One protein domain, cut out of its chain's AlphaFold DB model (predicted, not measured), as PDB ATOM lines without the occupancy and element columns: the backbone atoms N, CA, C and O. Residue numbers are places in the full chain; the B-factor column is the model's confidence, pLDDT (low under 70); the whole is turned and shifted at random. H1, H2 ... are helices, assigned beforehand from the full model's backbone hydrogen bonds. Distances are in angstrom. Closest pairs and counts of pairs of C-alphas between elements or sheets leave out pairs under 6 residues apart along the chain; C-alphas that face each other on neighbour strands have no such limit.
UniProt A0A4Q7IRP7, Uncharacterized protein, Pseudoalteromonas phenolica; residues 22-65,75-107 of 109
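What this domain is: This is residues 22 to 65 and 75 to 107 of the 109 residues of an uncharacterized protein of Pseudoalteromonas phenolica (UniProt A0A4Q7IRP7). Three helices make an open, angular frame: H1 and the early part of H2 meet in a V, and the long helix H3 stands nearly at right angles to H2, starting beside its later half and reaching far past it as an arm. The far part of that arm, residues 92 to 105 of H3 with residues 106 and 107, sticks out free. The printed part has 77 residues with three named helices, H1, H2 and H3 in that order along the chain, and no named strand; the class is all helix. The whole is loose, with a radius of gyration of the C-alphas of 16.1 A, and flat, spanning 55 by 35 by 17 A.

How they stand to each other: H1, residues 22 to 33, touches H2, residues 38 to 57, with residues 28 to 32 alone, and H2 meets this touch with residues 40 to 44 alone. Their closest C-alphas, those of Pro 31 and Thr 40, are 4.9 A apart. The two run opposite ways at a steep tilt of 56 degrees. H2 has a kink of 50 degrees near residue 45. Beyond it, residues 48 to 52 of H2 alone touch H3, residues 77 to 105, which touches H2 with residues 79 to 83 alone. The closest C-alphas there are those of Val 48 and Val 83, 6.4 A apart. H2 and H3 stand about perpendicular, but only just, at 72 degrees. H1 and H3 are apart. In H3 every O i to N i+4 pair is within hydrogen-bond range, against 6 of 8 in H1 and 9 of 16 in H2.

Where its parts are: H1 begins with C-alpha 22 at (33.403, -34.630, -0.029) and is 15.8 A from first to last C-alpha. A tight link of 4 residues follows. H2 is 26.4 A long from C-alpha 38 to C-alpha 57, which is at (47.417, -11.938, 17.723). H3 is the longest helix by residues, 29 of them, and measures 41.8 A from C-alpha 77 to C-alpha 105 at (40.030, -26.559, -21.075).

The domain as a whole: The two C-alphas farthest apart, those of Gln 65 and Lys 107, are 55.0 A apart. Residues 66 to 74 are not printed, and C-alphas 65 and 75 are 9.3 A apart across this cut, which lies in the link from H2 to H3. Residues 33 to 38 also stand free. The body without the stretches that stand free has 55 residues and spans 34 by 24 by 16 A. The mean pLDDT of the printed part is 74.2; 27 residues are under 70, namely 23 to 44 and 103 to 107.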
ATOM      1  N   ILE A  22      32.794 -33.298  -0.036       77.06
ATOM      2  CA  ILE A  22      33.403 -34.630  -0.029       77.06
ATOM      3  C   ILE A  22      34.913 -34.523   0.165       77.06
ATOM      4  O   ILE A  22      35.450 -35.280   0.962       77.06
ATOM      5  N   SER A  23      35.611 -33.591  -0.490       69.19
ATOM      6  CA  SER A  23      37.056 -33.437  -0.283       69.19
ATOM      7  C   SER A  23      37.382 -33.012   1.148       69.19
ATOM      8  O   SER A  23      38.343 -33.521   1.716       69.19
ATOM      9  N   HIS A  24      36.553 -32.167   1.766       65.19
ATOM     10  CA  HIS A  24      36.701 -31.796   3.173       65.19
ATOM     11  C   HIS A  24      36.455 -32.983   4.111       65.19
ATOM     12  O   HIS A  24      37.243 -33.231   5.021       65.19
ATOM     13  N   PHE A  25      35.408 -33.769   3.847       65.31
ATOM     14  CA  PHE A  25      35.137 -34.994   4.593       65.31
ATOM     15  C   PHE A  25      36.255 -36.019   4.426       65.31
ATOM     16  O   PHE A  25      36.689 -36.590   5.414       65.31
ATOM     17  N   VAL A  26      36.777 -36.218   3.217       69.19
ATOM     18  CA  VAL A  26      37.908 -37.116   2.947       69.19
ATOM     19  C   VAL A  26      39.163 -36.623   3.670       69.19
ATOM     20  O   VAL A  26      39.815 -37.414   4.339       69.19
ATOM     21  N   LEU A  27      39.470 -35.326   3.630       62.94
ATOM     22  CA  LEU A  27      40.619 -34.754   4.341       62.94
ATOM     23  C   LEU A  27      40.466 -34.766   5.869       62.94
ATOM     24  O   LEU A  27      41.478 -34.750   6.556       62.94
ATOM     25  N   ALA A  28      39.249 -34.815   6.412       63.09
ATOM     26  CA  ALA A  28      39.013 -34.951   7.853       63.09
ATOM     27  C   ALA A  28      38.968 -36.425   8.311       63.09
ATOM     28  O   ALA A  28      39.490 -36.785   9.367       63.09
ATOM     29  N   ILE A  29      38.357 -37.295   7.505       62.53
ATOM     30  CA  ILE A  29      38.086 -38.698   7.832       62.53
ATOM     31  C   ILE A  29      39.280 -39.602   7.508       62.53
ATOM     32  O   ILE A  29      39.625 -40.458   8.318       62.53
ATOM     33  N   VAL A  30      39.936 -39.429   6.356       61.94
ATOM     34  CA  VAL A  30      41.065 -40.288   5.952       61.94
ATOM     35  C   VAL A  30      42.216 -40.225   6.961       61.94
ATOM     36  O   VAL A  30      42.700 -41.289   7.342       61.94
ATOM     37  N   PRO A  31      42.613 -39.052   7.493       56.94
ATOM     38  CA  PRO A  31      43.623 -39.003   8.551       56.94
ATOM     39  C   PRO A  31      43.169 -39.681   9.849       56.94
ATOM     40  O   PRO A  31      44.000 -40.243  10.556       56.94
ATOM     41  N   SER A  32      41.861 -39.690  10.133       56.97
ATOM     42  CA  SER A  32      41.286 -40.328  11.325       56.97
ATOM     43  C   SER A  32      41.289 -41.861  11.254       56.97
ATOM     44  O   SER A  32      41.264 -42.506  12.296       56.97
ATOM     45  N   PHE A  33      41.348 -42.459  10.057       59.22
ATOM     46  CA  PHE A  33      41.469 -43.915   9.871       59.22
ATOM     47  C   PHE A  33      42.921 -44.411   9.770       59.22
ATOM     48  O   PHE A  33      43.171 -45.611   9.866       59.22
ATOM     49  N   ILE A  34      43.892 -43.505   9.629       58.72
ATOM     50  CA  ILE A  34      45.330 -43.811   9.633       58.72
ATOM     51  C   ILE A  34      45.837 -43.565  11.067       58.72
ATOM     52  O   ILE A  34      46.474 -42.556  11.374       58.72
ATOM     53  N   VAL A  35      45.436 -44.457  11.978       48.84
ATOM     54  CA  VAL A  35      45.321 -44.231  13.437       48.84
ATOM     55  C   VAL A  35      46.648 -44.189  14.221       48.84
ATOM     56  O   VAL A  35      46.638 -43.867  15.403       48.84
ATOM     57  N   GLU A  36      47.818 -44.419  13.621       54.59
ATOM     58  CA  GLU A  36      49.057 -44.564  14.419       54.59
ATOM     59  C   GLU A  36      50.020 -43.370  14.413       54.59
ATOM     60  O   GLU A  36      51.002 -43.373  15.157       54.59
ATOM     61  N   ASN A  37      49.769 -42.315  13.632       55.28
ATOM     62  CA  ASN A  37      50.751 -41.242  13.473       55.28
ATOM     63  C   ASN A  37      50.255 -39.912  14.051       55.28
ATOM     64  O   ASN A  37      49.288 -39.340  13.569       55.28
ATOM     65  N   LYS A  38      50.965 -39.345  15.038       56.59
ATOM     66  CA  LYS A  38      50.657 -38.019  15.631       56.59
ATOM     67  C   LYS A  38      50.506 -36.898  14.583       56.59
ATOM     68  O   LYS A  38      49.849 -35.893  14.836       56.59
ATOM     69  N   LEU A  39      51.080 -37.096  13.395       55.12
ATOM     70  CA  LEU A  39      50.973 -36.221  12.227       55.12
ATOM     71  C   LEU A  39      49.572 -36.181  11.587       55.12
ATOM     72  O   LEU A  39      49.224 -35.173  10.982       55.12
ATOM     73  N   THR A  40      48.749 -37.226  11.704       55.53
ATOM     74  CA  THR A  40      47.414 -37.252  11.074       55.53
ATOM     75  C   THR A  40      46.372 -36.487  11.884       55.53
ATOM     76  O   THR A  40      45.510 -35.841  11.294       55.53
ATOM     77  N   ALA A  41      46.503 -36.445  13.214       59.03
ATOM     78  CA  ALA A  41      45.708 -35.571  14.087       59.03
ATOM     79  C   ALA A  41      46.154 -34.094  14.027       59.03
ATOM     80  O   ALA A  41      45.367 -33.190  14.301       59.03
ATOM     81  N   TYR A  42      47.404 -33.844  13.621       65.56
ATOM     82  CA  TYR A  42      47.974 -32.502  13.481       65.56
ATOM     83  C   TYR A  42      47.244 -31.668  12.420       65.56
ATOM     84  O   TYR A  42      47.020 -30.478  12.611       65.56
ATOM     85  N   VAL A  43      46.833 -32.285  11.311       64.75
ATOM     86  CA  VAL A  43      46.198 -31.582  10.184       64.75
ATOM     87  C   VAL A  43      44.829 -30.981  10.547       64.75
ATOM     88  O   VAL A  43      44.681 -29.769  10.388       64.75
ATOM     89  N   PRO A  44      43.838 -31.746  11.052       66.44
ATOM     90  CA  PRO A  44      42.552 -31.181  11.462       66.44
ATOM     91  C   PRO A  44      42.671 -30.264  12.686       66.44
ATOM     92  O   PRO A  44      41.858 -29.364  12.867       66.44
ATOM     93  N   TYR A  45      43.695 -30.458  13.522       72.38
ATOM     94  CA  TYR A  45      43.976 -29.546  14.622       72.38
ATOM     95  C   TYR A  45      44.468 -28.183  14.103       72.38
ATOM     96  O   TYR A  45      43.852 -27.146  14.354       72.38
ATOM     97  N   HIS A  46      45.524 -28.158  13.290       75.56
ATOM     98  CA  HIS A  46      46.065 -26.907  12.757       75.56
ATOM     99  C   HIS A  46      45.138 -26.222  11.746       75.56
ATOM    100  O   HIS A  46      45.177 -25.000  11.639       75.56
ATOM    101  N   SER A  47      44.257 -26.952  11.056       75.25
ATOM    102  CA  SER A  47      43.263 -26.362  10.146       75.25
ATOM    103  C   SER A  47      42.233 -25.470  10.857       75.25
ATOM    104  O   SER A  47      41.633 -24.598  10.222       75.25
ATOM    105  N   VAL A  48      42.044 -25.669  12.165       78.88
ATOM    106  CA  VAL A  48      41.134 -24.890  13.013       78.88
ATOM    107  C   VAL A  48      41.904 -23.871  13.847       78.88
ATOM    108  O   VAL A  48      41.533 -22.699  13.874       78.88
ATOM    109  N   PHE A  49      42.991 -24.280  14.506       80.06
ATOM    110  CA  PHE A  49      43.692 -23.417  15.461       80.06
ATOM    111  C   PHE A  49      44.664 -22.429  14.801       80.06
ATOM    112  O   PHE A  49      44.691 -21.273  15.212       80.06
ATOM    113  N   ALA A  50      45.388 -22.815  13.744       82.56
ATOM    114  CA  ALA A  50      46.341 -21.918  13.079       82.56
ATOM    115  C   ALA A  50      45.703 -20.634  12.503       82.56
ATOM    116  O   ALA A  50      46.257 -19.554  12.710       82.56
ATOM    117  N   PRO A  51      44.539 -20.675  11.818       82.56
ATOM    118  CA  PRO A  51      43.916 -19.432  11.371       82.56
ATOM    119  C   PRO A  51      43.430 -18.566  12.536       82.56
ATOM    120  O   PRO A  51      43.478 -17.341  12.445       82.56
ATOM    121  N   LEU A  52      42.994 -19.178  13.639       85.00
ATOM    122  CA  LEU A  52      42.562 -18.455  14.833       85.00
ATOM    123  C   LEU A  52      43.718 -17.760  15.556       85.00
ATOM    124  O   LEU A  52      43.507 -16.671  16.081       85.00
ATOM    125  N   GLU A  53      44.934 -18.307  15.523       85.00
ATOM    126  CA  GLU A  53      46.117 -17.649  16.095       85.00
ATOM    127  C   GLU A  53      46.377 -16.275  15.466       85.00
ATOM    128  O   GLU A  53      46.698 -15.324  16.182       85.00
ATOM    129  N   MET A  54      46.160 -16.130  14.152       85.12
ATOM    130  CA  MET A  54      46.280 -14.833  13.478       85.12
ATOM    131  C   MET A  54      45.293 -13.816  14.064       85.12
ATOM    132  O   MET A  54      45.687 -12.706  14.416       85.12
ATOM    133  N   PHE A  55      44.028 -14.197  14.248       86.06
ATOM    134  CA  PHE A  55      43.014 -13.318  14.843       86.06
ATOM    135  C   PHE A  55      43.267 -13.046  16.331       86.06
ATOM    136  O   PHE A  55      43.068 -11.921  16.789       86.06
ATOM    137  N   ASN A  56      43.767 -14.035  17.070       87.00
ATOM    138  CA  ASN A  56      44.157 -13.875  18.466       87.00
ATOM    139  C   ASN A  56      45.306 -12.864  18.616       87.00
ATOM    140  O   ASN A  56      45.246 -11.994  19.479       87.00
ATOM    141  N   SER A  57      46.315 -12.916  17.735       86.75
ATOM    142  CA  SER A  57      47.417 -11.938  17.723       86.75
ATOM    143  C   SER A  57      46.957 -10.510  17.403       86.75
ATOM    144  O   SER A  57      47.573  -9.549  17.854       86.75
ATOM    145  N   LEU A  58      45.834 -10.366  16.691       87.88
ATOM    146  CA  LEU A  58      45.168  -9.085  16.426       87.88
ATOM    147  C   LEU A  58      44.265  -8.623  17.588       87.88
ATOM    148  O   LEU A  58      43.591  -7.601  17.469       87.88
ATOM    149  N   GLY A  59      44.234  -9.360  18.703       86.88
ATOM    150  CA  GLY A  59      43.430  -9.043  19.884       86.88
ATOM    151  C   GLY A  59      41.952  -9.414  19.760       86.88
ATOM    152  O   GLY A  59      41.139  -8.974  20.574       86.88
ATOM    153  N   VAL A  60      41.570 -10.210  18.757       88.06
ATOM    154  CA  VAL A  60      40.188 -10.683  18.607       88.06
ATOM    155  C   VAL A  60      39.938 -11.821  19.608       88.06
ATOM    156  O   VAL A  60      40.716 -12.777  19.633       88.06
ATOM    157  N   PRO A  61      38.851 -11.783  20.406       86.81
ATOM    158  CA  PRO A  61      38.562 -12.789  21.430       86.81
ATOM    159  C   PRO A  61      38.026 -14.094  20.814       86.81
ATOM    160  O   PRO A  61      36.838 -14.423  20.884       86.81
ATOM    161  N   VAL A  62      38.918 -14.842  20.166       89.88
ATOM    162  CA  VAL A  62      38.610 -16.113  19.492       89.88
ATOM    163  C   VAL A  62      38.720 -17.329  20.412       89.88
ATOM    164  O   VAL A  62      38.084 -18.351  20.152       89.88
ATOM    165  N   TYR A  63      39.464 -17.199  21.511       89.56
ATOM    166  CA  TYR A  63      39.576 -18.199  22.568       89.56
ATOM    167  C   TYR A  63      38.839 -17.730  23.824       89.56
ATOM    168  O   TYR A  63      38.832 -16.544  24.158       89.56
ATOM    169  N   GLY A  64      38.176 -18.662  24.498       84.06
ATOM    170  CA  GLY A  64      37.521 -18.444  25.779       84.06
ATOM    171  C   GLY A  64      38.512 -18.474  26.939       84.06
ATOM    172  O   GLY A  64      39.711 -18.693  26.768       84.06
ATOM    173  N   GLN A  65      37.990 -18.261  28.146       81.12
ATOM    174  CA  GLN A  65      38.800 -18.312  29.360       81.12
ATOM    175  C   GLN A  65      39.326 -19.730  29.594       81.12
ATOM    176  O   GLN A  65      38.569 -20.698  29.551       81.12
ATOM    177  N   ILE A  75      37.126 -22.671  21.942       86.06
ATOM    178  CA  ILE A  75      36.926 -21.690  20.869       86.06
ATOM    179  C   ILE A  75      35.588 -20.978  21.106       86.06
ATOM    180  O   ILE A  75      34.564 -21.628  21.336       86.06
ATOM    181  N   THR A  76      35.582 -19.645  21.061       88.25
ATOM    182  CA  THR A  76      34.353 -18.851  21.219       88.25
ATOM    183  C   THR A  76      33.433 -19.010  20.005       88.25
ATOM    184  O   THR A  76      33.862 -19.433  18.932       88.25
ATOM    185  N   ILE A  77      32.157 -18.624  20.128       85.56
ATOM    186  CA  ILE A  77      31.230 -18.595  18.976       85.56
ATOM    187  C   ILE A  77      31.812 -17.733  17.844       85.56
ATOM    188  O   ILE A  77      31.758 -18.122  16.681       85.56
ATOM    189  N   LEU A  78      32.434 -16.601  18.194       86.56
ATOM    190  CA  LEU A  78      33.122 -15.735  17.238       86.56
ATOM    191  C   LEU A  78      34.284 -16.459  16.543       86.56
ATOM    192  O   LEU A  78      34.409 -16.366  15.323       86.56
ATOM    193  N   GLY A  79      35.100 -17.203  17.297       85.69
ATOM    194  CA  GLY A  79      36.164 -18.035  16.737       85.69
ATOM    195  C   GLY A  79      35.621 -19.054  15.730       85.69
ATOM    196  O   GLY A  79      36.109 -19.129  14.605       85.69
ATOM    197  N   TRP A  80      34.541 -19.759  16.066       85.69
ATOM    198  CA  TRP A  80      33.890 -20.682  15.131       85.69
ATOM    199  C   TRP A  80      33.356 -19.988  13.877       85.69
ATOM    200  O   TRP A  80      33.556 -20.495  12.772       85.69
ATOM    201  N   CYS A  81      32.731 -18.816  14.017       85.50
ATOM    202  CA  CYS A  81      32.291 -18.023  12.871       85.50
ATOM    203  C   CYS A  81      33.466 -17.670  11.951       85.50
ATOM    204  O   CYS A  81      33.357 -17.849  10.742       85.50
ATOM    205  N   LEU A  82      34.602 -17.239  12.507       86.12
ATOM    206  CA  LEU A  82      35.795 -16.902  11.727       86.12
ATOM    207  C   LEU A  82      36.382 -18.115  11.006       86.12
ATOM    208  O   LEU A  82      36.701 -18.010   9.822       86.12
ATOM    209  N   VAL A  83      36.470 -19.268  11.675       85.38
ATOM    210  CA  VAL A  83      36.927 -20.524  11.057       85.38
ATOM    211  C   VAL A  83      36.029 -20.880   9.874       85.38
ATOM    212  O   VAL A  83      36.526 -21.087   8.767       85.38
ATOM    213  N   VAL A  84      34.709 -20.890  10.067       83.25
ATOM    214  CA  VAL A  84      33.749 -21.223   9.004       83.25
ATOM    215  C   VAL A  84      33.825 -20.221   7.852       83.25
ATOM    216  O   VAL A  84      33.884 -20.631   6.694       83.25
ATOM    217  N   THR A  85      33.861 -18.919   8.139       84.56
ATOM    218  CA  THR A  85      33.956 -17.876   7.108       84.56
ATOM    219  C   THR A  85      35.256 -17.980   6.318       84.56
ATOM    220  O   THR A  85      35.218 -17.927   5.089       84.56
ATOM    221  N   LEU A  86      36.394 -18.175   6.987       85.50
ATOM    222  CA  LEU A  86      37.683 -18.338   6.321       85.50
ATOM    223  C   LEU A  86      37.665 -19.553   5.393       85.50
ATOM    224  O   LEU A  86      38.035 -19.445   4.223       85.50
ATOM    225  N   TRP A  87      37.184 -20.693   5.890       82.31
ATOM    226  CA  TRP A  87      37.073 -21.892   5.075       82.31
ATOM    227  C   TRP A  87      36.126 -21.680   3.898       82.31
ATOM    228  O   TRP A  87      36.481 -22.048   2.780       82.31
ATOM    229  N   LEU A  88      34.977 -21.031   4.083       81.31
ATOM    230  CA  LEU A  88      34.078 -20.693   2.978       81.31
ATOM    231  C   LEU A  88      34.767 -19.833   1.911       81.31
ATOM    232  O   LEU A  88      34.613 -20.120   0.725       81.31
ATOM    233  N   ILE A  89      35.560 -18.831   2.306       82.19
ATOM    234  CA  ILE A  89      36.324 -17.983   1.376       82.19
ATOM    235  C   ILE A  89      37.346 -18.815   0.598       82.19
ATOM    236  O   ILE A  89      37.425 -18.695  -0.625       82.19
ATOM    237  N   ILE A  90      38.094 -19.687   1.279       82.94
ATOM    238  CA  ILE A  90      39.078 -20.573   0.643       82.94
ATOM    239  C   ILE A  90      38.386 -21.479  -0.381       82.94
ATOM    240  O   ILE A  90      38.792 -21.518  -1.542       82.94
ATOM    241  N   HIS A  91      37.301 -22.157   0.007       77.00
ATOM    242  CA  HIS A  91      36.553 -23.038  -0.897       77.00
ATOM    243  C   HIS A  91      35.945 -22.270  -2.072       77.00
ATOM    244  O   HIS A  91      35.960 -22.760  -3.201       77.00
ATOM    245  N   TYR A  92      35.451 -21.055  -1.835       77.88
ATOM    246  CA  TYR A  92      34.931 -20.196  -2.890       77.88
ATOM    247  C   TYR A  92      36.030 -19.777  -3.877       77.88
ATOM    248  O   TYR A  92      35.835 -19.870  -5.090       77.88
ATOM    249  N   GLY A  93      37.213 -19.406  -3.380       79.44
ATOM    250  CA  GLY A  93      38.388 -19.121  -4.204       79.44
ATOM    251  C   GLY A  93      38.808 -20.326  -5.050       79.44
ATOM    252  O   GLY A  93      38.985 -20.197  -6.263       79.44
ATOM    253  N   PHE A  94      38.866 -21.517  -4.449       79.00
ATOM    254  CA  PHE A  94      39.121 -22.764  -5.175       79.00
ATOM    255  C   PHE A  94      38.063 -23.036  -6.248       79.00
ATOM    256  O   PHE A  94      38.415 -23.381  -7.376       79.00
ATOM    257  N   ALA A  95      36.779 -22.846  -5.939       75.00
ATOM    258  CA  ALA A  95      35.692 -23.020  -6.898       75.00
ATOM    259  C   ALA A  95      35.814 -22.058  -8.091       75.00
ATOM    260  O   ALA A  95      35.587 -22.468  -9.232       75.00
ATOM    261  N   ILE A  96      36.213 -20.802  -7.850       76.06
ATOM    262  CA  ILE A  96      36.477 -19.813  -8.904       76.06
ATOM    263  C   ILE A  96      37.634 -20.275  -9.791       76.06
ATOM    264  O   ILE A  96      37.470 -20.362 -11.009       76.06
ATOM    265  N   VAL A  97      38.785 -20.606  -9.200       77.75
ATOM    266  CA  VAL A  97      39.974 -21.044  -9.948       77.75
ATOM    267  C   VAL A  97      39.658 -22.287 -10.774       77.75
ATOM    268  O   VAL A  97      39.941 -22.320 -11.972       77.75
ATOM    269  N   LEU A  98      38.991 -23.276 -10.175       75.81
ATOM    270  CA  LEU A  98      38.575 -24.490 -10.867       75.81
ATOM    271  C   LEU A  98      37.619 -24.169 -12.022       75.81
ATOM    272  O   LEU A  98      37.813 -24.657 -13.131       75.81
ATOM    273  N   SER A  99      36.636 -23.290 -11.804       72.69
ATOM    274  CA  SER A  99      35.715 -22.856 -12.857       72.69
ATOM    275  C   SER A  99      36.445 -22.197 -14.033       72.69
ATOM    276  O   SER A  99      36.119 -22.479 -15.190       72.69
ATOM    277  N   HIS A 100      37.459 -21.371 -13.765       75.00
ATOM    278  CA  HIS A 100      38.286 -20.769 -14.810       75.00
ATOM    279  C   HIS A 100      39.109 -21.809 -15.576       75.00
ATOM    280  O   HIS A 100      39.141 -21.759 -16.808       75.00
ATOM    281  N   LEU A 101      39.723 -22.767 -14.878       72.62
ATOM    282  CA  LEU A 101      40.514 -23.834 -15.499       72.62
ATOM    283  C   LEU A 101      39.647 -24.748 -16.372       72.62
ATOM    284  O   LEU A 101      39.973 -24.975 -17.537       72.62
ATOM    285  N   THR A 102      38.498 -25.202 -15.868       73.25
ATOM    286  CA  THR A 102      37.578 -26.065 -16.625       73.25
ATOM    287  C   THR A 102      36.997 -25.342 -17.843       73.25
ATOM    288  O   THR A 102      36.889 -25.921 -18.922       73.25
ATOM    289  N   ARG A 103      36.670 -24.049 -17.716       61.53
ATOM    290  CA  ARG A 103      36.162 -23.246 -18.839       61.53
ATOM    291  C   ARG A 103      37.229 -22.973 -19.901       61.53
ATOM    292  O   ARG A 103      36.872 -22.810 -21.065       61.53
ATOM    293  N   ARG A 104      38.510 -22.903 -19.520       57.62
ATOM    294  CA  ARG A 104      39.629 -22.782 -20.466       57.62
ATOM    295  C   ARG A 104      39.869 -24.099 -21.204       57.62
ATOM    296  O   ARG A 104      39.939 -24.082 -22.422       57.62
ATOM    297  N   SER A 105      39.871 -25.222 -20.486       55.47
ATOM    298  CA  SER A 105      40.030 -26.559 -21.075       55.47
ATOM    299  C   SER A 105      38.916 -26.908 -22.073       55.47
ATOM    300  O   SER A 105      39.192 -27.464 -23.127       55.47
ATOM    301  N   SER A 106      37.669 -26.502 -21.809       53.22
ATOM    302  CA  SER A 106      36.540 -26.737 -22.724       53.22
ATOM    303  C   SER A 106      36.543 -25.866 -23.991       53.22
ATOM    304  O   SER A 106      35.678 -26.066 -24.837       53.22
ATOM    305  N   LYS A 107      37.425 -24.866 -24.105       49.84
ATOM    306  CA  LYS A 107      37.557 -24.028 -25.313       49.84
ATOM    307  C   LYS A 107      38.669 -24.494 -26.254       49.84
ATOM    308  O   LYS A 107      38.801 -23.930 -27.333       49.84
TER     309      LYS A 107